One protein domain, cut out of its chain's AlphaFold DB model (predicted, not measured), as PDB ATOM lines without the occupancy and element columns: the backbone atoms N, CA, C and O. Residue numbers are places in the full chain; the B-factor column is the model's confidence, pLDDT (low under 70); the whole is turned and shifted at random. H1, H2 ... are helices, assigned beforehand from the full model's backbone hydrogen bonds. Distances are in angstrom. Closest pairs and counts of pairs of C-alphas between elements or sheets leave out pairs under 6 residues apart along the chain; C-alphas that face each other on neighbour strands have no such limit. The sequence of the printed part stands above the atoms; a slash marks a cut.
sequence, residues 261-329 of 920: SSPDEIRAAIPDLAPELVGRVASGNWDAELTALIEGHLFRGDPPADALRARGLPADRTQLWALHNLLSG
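This is residues 261 to 329 of the 920 residues of an uncharacterized protein of Saccharopolyspora spinosa (UniProt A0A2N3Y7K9). Five helices make a small compact body in which H5 runs through the middle, with the pair H1 and H2, set nearly at right angles to each other, at one end and the longest helix, H3, with the very short H4 at the other end. H3 and H5 pack on each other at a tilt and run opposite ways, while H1 and H2 come close to H5 from its other side. The printed part has 69 residues, with five named helices in the order H1, H2, H3, H4, H5 and no named strand, and its class is all helix. It is compact, with a radius of gyration of the C-alphas of 10.8 A, and the C-alphas span 29 by 20 by 18 A.

H3, the longest helix, is residues 288 to 300, from C-alpha 288 at (4.895, 104.696, 0.865) to C-alpha 300, 17.0 A away. H5 is residues 317 to 327, 15.1 A long, and ends with C-alpha 327 at (-3.488, 106.676, 5.415). H4, residues 305 to 309, measures 6.3 A. H2 is residues 275 to 282, 10.9 A long. H1 is residues 263 to 269, 10.0 A long, and begins with C-alpha 263 at (-9.290, 118.973, 4.104).

H3 and H5 touch, and their closest C-alphas, those of Ile 294 and His 324, are 6.7 A apart. They run opposite ways at a steep tilt of 36 degrees, only just beyond shallow. H4 is close to H3 but not clearly touching it; the closest C-alphas, those of His 297 and Ala 305, are 7.8 A apart. H4 and H5 are apart, though they follow each other in the chain. H1 is close to H5 but not clearly touching it, with the C-alphas of Ala 269 and Gln 319 the closest at 7.3 A; the two run opposite ways at a shallow tilt of 34 degrees, only just short of steep. H2 is also close to H5 but not clearly touching it, with the C-alphas of Val 281 and Leu 327 the closest at 7.2 A, at a steep tilt of 45 degrees, the same way. H1 and H2 touch about perpendicular, at 78 degrees, with the C-alphas of Pro 263 and Ala 282 the closest at 5.7 A. H1 and H3 are apart, as are H2 and H3. In H1, H3, H4 and H5 every O i to N i+4 pair is within hydrogen-bond range; in H2 it is 2 of 4.

The two C-alphas farthest apart, those of Asp 264 and Arg 300, are 30.2 A apart. The first and last printed C-alphas, those of Ser 261 and Gly 329, are 9.6 A apart. The printed part has no cut. The links H1 to H2, H2 to H3 and H3 to H4 are tight, the link H4 to H5 is short with 7 residues, and no link is long. The mean pLDDT of the printed part is 94.2, and no printed residue is under 70.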
ATOM      1  N   SER A 261     -12.164 112.727   5.892       92.75
ATOM      2  CA  SER A 261     -11.627 112.749   4.517       92.75
ATOM      3  C   SER A 261     -11.516 114.139   3.908       92.75
ATOM      4  O   SER A 261     -10.697 114.351   3.012       92.75
ATOM      5  N   SER A 262     -12.293 115.108   4.393       95.88
ATOM      6  CA  SER A 262     -12.213 116.467   3.870       95.88
ATOM      7  C   SER A 262     -10.972 117.203   4.402       95.88
ATOM      8  O   SER A 262     -10.552 116.974   5.539       95.88
ATOM      9  N   PRO A 263     -10.393 118.141   3.627       96.69
ATOM     10  CA  PRO A 263      -9.290 118.973   4.104       96.69
ATOM     11  C   PRO A 263      -9.596 119.719   5.410       96.69
ATOM     12  O   PRO A 263      -8.694 119.922   6.218       96.69
ATOM     13  N   ASP A 264     -10.848 120.132   5.620       96.62
ATOM     14  CA  ASP A 264     -11.257 120.868   6.819       96.62
ATOM     15  C   ASP A 264     -11.332 119.949   8.045       96.62
ATOM     16  O   ASP A 264     -10.819 120.315   9.100       96.62
ATOM     17  N   GLU A 265     -11.870 118.731   7.901       96.19
ATOM     18  CA  GLU A 265     -11.834 117.725   8.971       96.19
ATOM     19  C   GLU A 265     -10.400 117.313   9.316       96.19
ATOM     20  O   GLU A 265     -10.065 117.208  10.491       96.19
ATOM     21  N   ILE A 266      -9.540 117.111   8.310       96.94
ATOM     22  CA  ILE A 266      -8.136 116.733   8.531       96.94
ATOM     23  C   ILE A 266      -7.400 117.838   9.294       96.94
ATOM     24  O   ILE A 266      -6.684 117.533  10.242       96.94
ATOM     25  N   ARG A 267      -7.601 119.117   8.940       96.50
ATOM     26  CA  ARG A 267      -7.013 120.242   9.693       96.50
ATOM     27  C   ARG A 267      -7.557 120.347  11.113       96.50
ATOM     28  O   ARG A 267      -6.812 120.721  12.008       96.50
ATOM     29  N   ALA A 268      -8.838 120.047  11.315       95.12
ATOM     30  CA  ALA A 268      -9.454 120.098  12.636       95.12
ATOM     31  C   ALA A 268      -8.990 118.947  13.547       95.12
ATOM     32  O   ALA A 268      -8.777 119.164  14.735       95.12
ATOM     33  N   ALA A 269      -8.813 117.742  13.000       95.06
ATOM     34  CA  ALA A 269      -8.332 116.572  13.736       95.06
ATOM     35  C   ALA A 269      -6.806 116.574  13.939       95.06
ATOM     36  O   ALA A 269      -6.321 116.082  14.953       95.06
ATOM     37  N   ILE A 270      -6.044 117.100  12.976       96.62
ATOM     38  CA  ILE A 270      -4.576 117.037  12.939       96.62
ATOM     39  C   ILE A 270      -4.021 118.450  12.681       96.62
ATOM     40  O   ILE A 270      -3.481 118.720  11.603       96.62
ATOM     41  N   PRO A 271      -4.187 119.387  13.633       96.31
ATOM     42  CA  PRO A 271      -3.843 120.798  13.436       96.31
ATOM     43  C   PRO A 271      -2.357 121.041  13.149       96.31
ATOM     44  O   PRO A 271      -2.025 122.031  12.499       96.31
ATOM     45  N   ASP A 272      -1.470 120.137  13.578       96.56
ATOM     46  CA  ASP A 272      -0.026 120.259  13.347       96.56
ATOM     47  C   ASP A 272       0.424 119.703  11.980       96.56
ATOM     48  O   ASP A 272       1.612 119.756  11.651       96.56
ATOM     49  N   LEU A 273      -0.492 119.161  11.166       97.56
ATOM     50  CA  LEU A 273      -0.177 118.697   9.815       97.56
ATOM     51  C   LEU A 273      -0.001 119.886   8.864       97.56
ATOM     52  O   LEU A 273      -0.895 120.720   8.707       97.56
ATOM     53  N   ALA A 274       1.135 119.929   8.166       97.62
ATOM     54  CA  ALA A 274       1.434 121.008   7.235       97.62
ATOM     55  C   ALA A 274       0.337 121.151   6.152       97.62
ATOM     56  O   ALA A 274      -0.099 120.138   5.586       97.62
ATOM     57  N   PRO A 275      -0.116 122.380   5.824       96.62
ATOM     58  CA  PRO A 275      -1.236 122.610   4.903       96.62
ATOM     59  C   PRO A 275      -1.094 121.930   3.532       96.62
ATOM     60  O   PRO A 275      -2.086 121.533   2.918       96.62
ATOM     61  N   GLU A 276       0.137 121.773   3.054       95.19
ATOM     62  CA  GLU A 276       0.480 121.139   1.781       95.19
ATOM     63  C   GLU A 276       0.254 119.621   1.833       95.19
ATOM     64  O   GLU A 276      -0.148 119.013   0.838       95.19
ATOM     65  N   LEU A 277       0.476 119.008   3.000       96.88
ATOM     66  CA  LEU A 277       0.209 117.591   3.231       96.88
ATOM     67  C   LEU A 277      -1.283 117.319   3.399       96.88
ATOM     68  O   LEU A 277      -1.750 116.301   2.898       96.88
ATOM     69  N   VAL A 278      -2.053 118.237   3.994       97.31
ATOM     70  CA  VAL A 278      -3.515 118.090   4.130       97.31
ATOM     71  C   VAL A 278      -4.169 117.796   2.778       97.31
ATOM     72  O   VAL A 278      -4.928 116.840   2.652       97.31
ATOM     73  N   GLY A 279      -3.857 118.586   1.743       94.94
ATOM     74  CA  GLY A 279      -4.431 118.391   0.407       94.94
ATOM     75  C   GLY A 279      -3.992 117.078  -0.253       94.94
ATOM     76  O   GLY A 279      -4.785 116.431  -0.940       94.94
ATOM     77  N   ARG A 280      -2.745 116.650  -0.017       95.44
ATOM     78  CA  ARG A 280      -2.227 115.358  -0.499       95.44
ATOM     79  C   ARG A 280      -2.935 114.182   0.163       95.44
ATOM     80  O   ARG A 280      -3.359 113.267  -0.534       95.44
ATOM     81  N   VAL A 281      -3.097 114.231   1.481       95.62
ATOM     82  CA  VAL A 281      -3.777 113.189   2.252       95.62
ATOM     83  C   VAL A 281      -5.262 113.137   1.883       95.62
ATOM     84  O   VAL A 281      -5.759 112.077   1.536       95.62
ATOM     85  N   ALA A 282      -5.954 114.277   1.818       95.38
ATOM     86  CA  ALA A 282      -7.365 114.326   1.415       95.38
ATOM     87  C   ALA A 282      -7.623 113.762   0.002       95.38
ATOM     88  O   ALA A 282      -8.704 113.258  -0.285       95.38
ATOM     89  N   SER A 283      -6.639 113.862  -0.900       94.50
ATOM     90  CA  SER A 283      -6.768 113.428  -2.298       94.50
ATOM     91  C   SER A 283      -6.295 111.999  -2.576       94.50
ATOM     92  O   SER A 283      -6.332 111.583  -3.734       94.50
ATOM     93  N   GLY A 284      -5.839 111.241  -1.574       93.38
ATOM     94  CA  GLY A 284      -5.279 109.908  -1.835       93.38
ATOM     95  C   GLY A 284      -3.825 109.911  -2.328       93.38
ATOM     96  O   GLY A 284      -3.307 108.860  -2.696       93.38
ATOM     97  N   ASN A 285      -3.169 111.076  -2.410       93.56
ATOM     98  CA  ASN A 285      -1.897 111.264  -3.117       93.56
ATOM     99  C   ASN A 285      -0.687 111.344  -2.167       93.56
ATOM    100  O   ASN A 285       0.052 112.342  -2.114       93.56
ATOM    101  N   TRP A 286      -0.489 110.281  -1.391       91.19
ATOM    102  CA  TRP A 286       0.685 110.075  -0.543       91.19
ATOM    103  C   TRP A 286       1.541 108.912  -1.057       91.19
ATOM    104  O   TRP A 286       1.090 108.073  -1.831       91.19
ATOM    105  N   ASP A 287       2.802 108.887  -0.644       90.94
ATOM    106  CA  ASP A 287       3.763 107.847  -1.008       90.94
ATOM    107  C   ASP A 287       4.000 106.879   0.163       90.94
ATOM    108  O   ASP A 287       3.685 107.166   1.318       90.94
ATOM    109  N   ALA A 288       4.560 105.705  -0.141       92.38
ATOM    110  CA  ALA A 288       4.895 104.696   0.865       92.38
ATOM    111  C   ALA A 288       6.008 105.157   1.828       92.38
ATOM    112  O   ALA A 288       6.142 104.603   2.919       92.38
ATOM    113  N   GLU A 289       6.802 106.163   1.440       93.94
ATOM    114  CA  GLU A 289       7.827 106.750   2.303       93.94
ATOM    115  C   GLU A 289       7.177 107.466   3.491       93.94
ATOM    116  O   GLU A 289       7.588 107.243   4.629       93.94
ATOM    117  N   LEU A 290       6.117 108.247   3.257       93.56
ATOM    118  CA  LEU A 290       5.359 108.911   4.317       93.56
ATOM    119  C   LEU A 290       4.832 107.916   5.357       93.56
ATOM    120  O   LEU A 290       5.042 108.108   6.555       93.56
ATOM    121  N   THR A 291       4.202 106.830   4.898       92.88
ATOM    122  CA  THR A 291       3.698 105.763   5.776       92.88
ATOM    123  C   THR A 291       4.834 105.124   6.575       92.88
ATOM    124  O   THR A 291       4.740 105.032   7.796       92.88
ATOM    125  N   ALA A 292       5.946 104.768   5.924       92.62
ATOM    126  CA  ALA A 292       7.090 104.147   6.594       92.62
ATOM    127  C   ALA A 292       7.731 105.051   7.664       92.62
ATOM    128  O   ALA A 292       8.223 104.551   8.678       92.62
ATOM    129  N   LEU A 293       7.727 106.372   7.460       94.81
ATOM    130  CA  LEU A 293       8.220 107.344   8.442       94.81
ATOM    131  C   LEU A 293       7.314 107.441   9.665       94.81
ATOM    132  O   LEU A 293       7.806 107.461  10.794       94.81
ATOM    133  N   ILE A 294       6.003 107.484   9.432       94.56
ATOM    134  CA  ILE A 294       4.988 107.519  10.483       94.56
ATOM    135  C   ILE A 294       5.069 106.240  11.325       94.56
ATOM    136  O   ILE A 294       5.198 106.313  12.546       94.56
ATOM    137  N   GLU A 295       5.090 105.072  10.681       91.50
ATOM    138  CA  GLU A 295       5.218 103.773  11.352       91.50
ATOM    139  C   GLU A 295       6.560 103.621  12.075       91.50
ATOM    140  O   GLU A 295       6.619 103.116  13.198       91.50
ATOM    141  N   GLY A 296       7.648 104.094  11.459       91.06
ATOM    142  CA  GLY A 296       8.962 104.147  12.089       91.06
ATOM    143  C   GLY A 296       8.916 104.886  13.423       91.06
ATOM    144  O   GLY A 296       9.362 104.349  14.439       91.06
ATOM    145  N   HIS A 297       8.312 106.073  13.455       92.88
ATOM    146  CA  HIS A 297       8.217 106.839  14.689       92.88
ATOM    147  C   HIS A 297       7.252 106.202  15.699       92.88
ATOM    148  O   HIS A 297       7.613 106.035  16.864       92.88
ATOM    149  N   LEU A 298       6.053 105.798  15.268       89.69
ATOM    150  CA  LEU A 298       5.026 105.229  16.150       89.69
ATOM    151  C   LEU A 298       5.481 103.934  16.835       89.69
ATOM    152  O   LEU A 298       5.202 103.742  18.022       89.69
ATOM    153  N   PHE A 299       6.187 103.059  16.117       86.06
ATOM    154  CA  PHE A 299       6.536 101.728  16.624       86.06
ATOM    155  C   PHE A 299       8.001 101.583  17.043       86.06
ATOM    156  O   PHE A 299       8.311 100.694  17.832       86.06
ATOM    157  N   ARG A 300       8.911 102.424  16.532       87.88
ATOM    158  CA  ARG A 300      10.360 102.336  16.814       87.88
ATOM    159  C   ARG A 300      10.974 103.624  17.369       87.88
ATOM    160  O   ARG A 300      12.126 103.593  17.786       87.88
ATOM    161  N   GLY A 301      10.239 104.737  17.381       89.38
ATOM    162  CA  GLY A 301      10.750 106.039  17.819       89.38
ATOM    163  C   GLY A 301      11.730 106.711  16.845       89.38
ATOM    164  O   GLY A 301      12.380 107.681  17.228       89.38
ATOM    165  N   ASP A 302      11.843 106.226  15.603       91.50
ATOM    166  CA  ASP A 302      12.775 106.724  14.576       91.50
ATOM    167  C   ASP A 302      12.018 107.014  13.263       91.50
ATOM    168  O   ASP A 302      11.344 106.114  12.759       91.50
ATOM    169  N   PRO A 303      12.083 108.228  12.679       93.69
ATOM    170  CA  PRO A 303      12.959 109.352  13.021       93.69
ATOM    171  C   PRO A 303      12.520 110.121  14.277       93.69
ATOM    172  O   PRO A 303      11.355 110.042  14.659       93.69
ATOM    173  N   PRO A 304      13.411 110.896  14.926       95.31
ATOM    174  CA  PRO A 304      13.043 111.713  16.080       95.31
ATOM    175  C   PRO A 304      11.991 112.773  15.712       95.31
ATOM    176  O   PRO A 304      11.901 113.207  14.563       95.31
ATOM    177  N   ALA A 305      11.232 113.245  16.705       94.38
ATOM    178  CA  ALA A 305      10.122 114.184  16.508       94.38
ATOM    179  C   ALA A 305      10.500 115.456  15.718       94.38
ATOM    180  O   ALA A 305       9.712 115.940  14.910       94.38
ATOM    181  N   ASP A 306      11.718 115.983  15.881       95.38
ATOM    182  CA  ASP A 306      12.183 117.159  15.129       95.38
ATOM    183  C   ASP A 306      12.312 116.898  13.624       95.38
ATOM    184  O   ASP A 306      12.030 117.776  12.808       95.38
ATOM    185  N   ALA A 307      12.685 115.678  13.241       95.69
ATOM    186  CA  ALA A 307      12.755 115.278  11.842       95.69
ATOM    187  C   ALA A 307      11.357 115.075  11.232       95.69
ATOM    188  O   ALA A 307      11.179 115.339  10.041       95.69
ATOM    189  N   LEU A 308      10.359 114.676  12.034       96.19
ATOM    190  CA  LEU A 308       8.953 114.684  11.612       96.19
ATOM    191  C   LEU A 308       8.468 116.116  11.356       96.19
ATOM    192  O   LEU A 308       7.986 116.412  10.260       96.19
ATOM    193  N   ARG A 309       8.692 117.030  12.309       96.44
ATOM    194  CA  ARG A 309       8.320 118.449  12.165       96.44
ATOM    195  C   ARG A 309       8.976 119.097  10.949       96.44
ATOM    196  O   ARG A 309       8.315 119.823  10.214       96.44
ATOM    197  N   ALA A 310      10.250 118.793  10.686       96.25
ATOM    198  CA  ALA A 310      10.972 119.289   9.510       96.25
ATOM    199  C   ALA A 310      10.343 118.849   8.173       96.25
ATOM    200  O   ALA A 310      10.586 119.472   7.141       96.25
ATOM    201  N   ARG A 311       9.533 117.786   8.191       95.94
ATOM    202  CA  ARG A 311       8.769 117.277   7.046       95.94
ATOM    203  C   ARG A 311       7.295 117.687   7.073       95.94
ATOM    204  O   ARG A 311       6.538 117.228   6.226       95.94
ATOM    205  N   GLY A 312       6.892 118.546   8.011       96.75
ATOM    206  CA  GLY A 312       5.513 119.008   8.147       96.75
ATOM    207  C   GLY A 312       4.566 118.001   8.804       96.75
ATOM    208  O   GLY A 312       3.355 118.120   8.637       96.75
ATOM    209  N   LEU A 313       5.099 116.996   9.503       97.75
ATOM    210  CA  LEU A 313       4.319 115.996  10.233       97.75
ATOM    211  C   LEU A 313       4.126 116.394  11.707       97.75
ATOM    212  O   LEU A 313       5.022 117.025  12.283       97.75
ATOM    213  N   PRO A 314       3.014 115.973  12.342       96.50
ATOM    214  CA  PRO A 314       2.806 116.174  13.770       96.50
ATOM    215  C   PRO A 314       3.859 115.415  14.587       96.50
ATOM    216  O   PRO A 314       4.272 114.308  14.236       96.50
ATOM    217  N   ALA A 315       4.281 116.016  15.699       92.62
ATOM    218  CA  ALA A 315       5.119 115.353  16.701       92.62
ATOM    219  C   ALA A 315       4.299 114.708  17.825       92.62
ATOM    220  O   ALA A 315       4.822 113.874  18.560       92.62
ATOM    221  N   ASP A 316       3.042 115.124  17.983       93.50
ATOM    222  CA  ASP A 316       2.118 114.501  18.919       93.50
ATOM    223  C   ASP A 316       1.756 113.089  18.438       93.50
ATOM    224  O   ASP A 316       1.368 112.884  17.284       93.50
ATOM    225  N   ARG A 317       1.900 112.102  19.328       92.25
ATOM    226  CA  ARG A 317       1.712 110.684  18.992       92.25
ATOM    227  C   ARG A 317       0.262 110.382  18.605       92.25
ATOM    228  O   ARG A 317       0.050 109.568  17.711       92.25
ATOM    229  N   THR A 318      -0.712 111.036  19.235       93.31
ATOM    230  CA  THR A 318      -2.142 110.836  18.962       93.31
ATOM    231  C   THR A 318      -2.522 111.393  17.592       93.31
ATOM    232  O   THR A 318      -3.130 110.688  16.789       93.31
ATOM    233  N   GLN A 319      -2.082 112.609  17.262       95.62
ATOM    234  CA  GLN A 319      -2.240 113.187  15.922       95.62
ATOM    235  C   GLN A 319      -1.541 112.350  14.839       95.62
ATOM    236  O   GLN A 319      -2.081 112.149  13.750       95.62
ATOM    237  N   LEU A 320      -0.346 111.829  15.132       95.19
ATOM    238  CA  LEU A 320       0.393 110.966  14.211       95.19
ATOM    239  C   LEU A 320      -0.306 109.611  13.999       95.19
ATOM    240  O   LEU A 320      -0.303 109.089  12.884       95.19
ATOM    241  N   TRP A 321      -0.939 109.064  15.039       93.88
ATOM    242  CA  TRP A 321      -1.782 107.870  14.947       93.88
ATOM    243  C   TRP A 321      -3.055 108.119  14.136       93.88
ATOM    244  O   TRP A 321      -3.378 107.333  13.251       93.88
ATOM    245  N   ALA A 322      -3.730 109.252  14.353       94.69
ATOM    246  CA  ALA A 322      -4.873 109.663  13.540       94.69
ATOM    247  C   ALA A 322      -4.493 109.780  12.052       94.69
ATOM    248  O   ALA A 322      -5.235 109.318  11.181       94.69
ATOM    249  N   LEU A 323      -3.302 110.322  11.755       96.19
ATOM    250  CA  LEU A 323      -2.756 110.347  10.398       96.19
ATOM    251  C   LEU A 323      -2.490 108.934   9.862       96.19
ATOM    252  O   LEU A 323      -2.867 108.642   8.733       96.19
ATOM    253  N   HIS A 324      -1.869 108.047  10.648       94.31
ATOM    254  CA  HIS A 324      -1.627 106.653  10.245       94.31
ATOM    255  C   HIS A 324      -2.925 105.916   9.901       94.31
ATOM    256  O   HIS A 324      -3.006 105.297   8.836       94.31
ATOM    257  N   ASN A 325      -3.950 106.051  10.747       92.12
ATOM    258  CA  ASN A 325      -5.271 105.477  10.510       92.12
ATOM    259  C   ASN A 325      -5.862 105.993   9.199       92.12
ATOM    260  O   ASN A 325      -6.266 105.195   8.357       92.12
ATOM    261  N   LEU A 326      -5.822 107.309   8.977       93.69
ATOM    262  CA  LEU A 326      -6.307 107.927   7.746       93.69
ATOM    263  C   LEU A 326      -5.606 107.372   6.492       93.69
ATOM    264  O   LEU A 326      -6.274 107.008   5.526       93.69
ATOM    265  N   LEU A 327      -4.274 107.243   6.523       93.75
ATOM    266  CA  LEU A 327      -3.488 106.676   5.415       93.75
ATOM    267  C   LEU A 327      -3.757 105.180   5.193       93.75
ATOM    268  O   LEU A 327      -3.554 104.672   4.090       93.75
ATOM    269  N   SER A 328      -4.219 104.487   6.232       89.81
ATOM    270  CA  SER A 328      -4.563 103.063   6.216       89.81
ATOM    271  C   SER A 328      -6.052 102.808   5.940       89.81
ATOM    272  O   SER A 328      -6.485 101.657   5.953       89.81
ATOM    273  N   GLY A 329      -6.848 103.859   5.692       89.88
ATOM    274  CA  GLY A 329      -8.299 103.756   5.492       89.88
ATOM    275  C   GLY A 329      -9.071 103.343   6.752       89.88
ATOM    276  O   GLY A 329     -10.187 102.836   6.651       89.88
TER     277      GLY A 329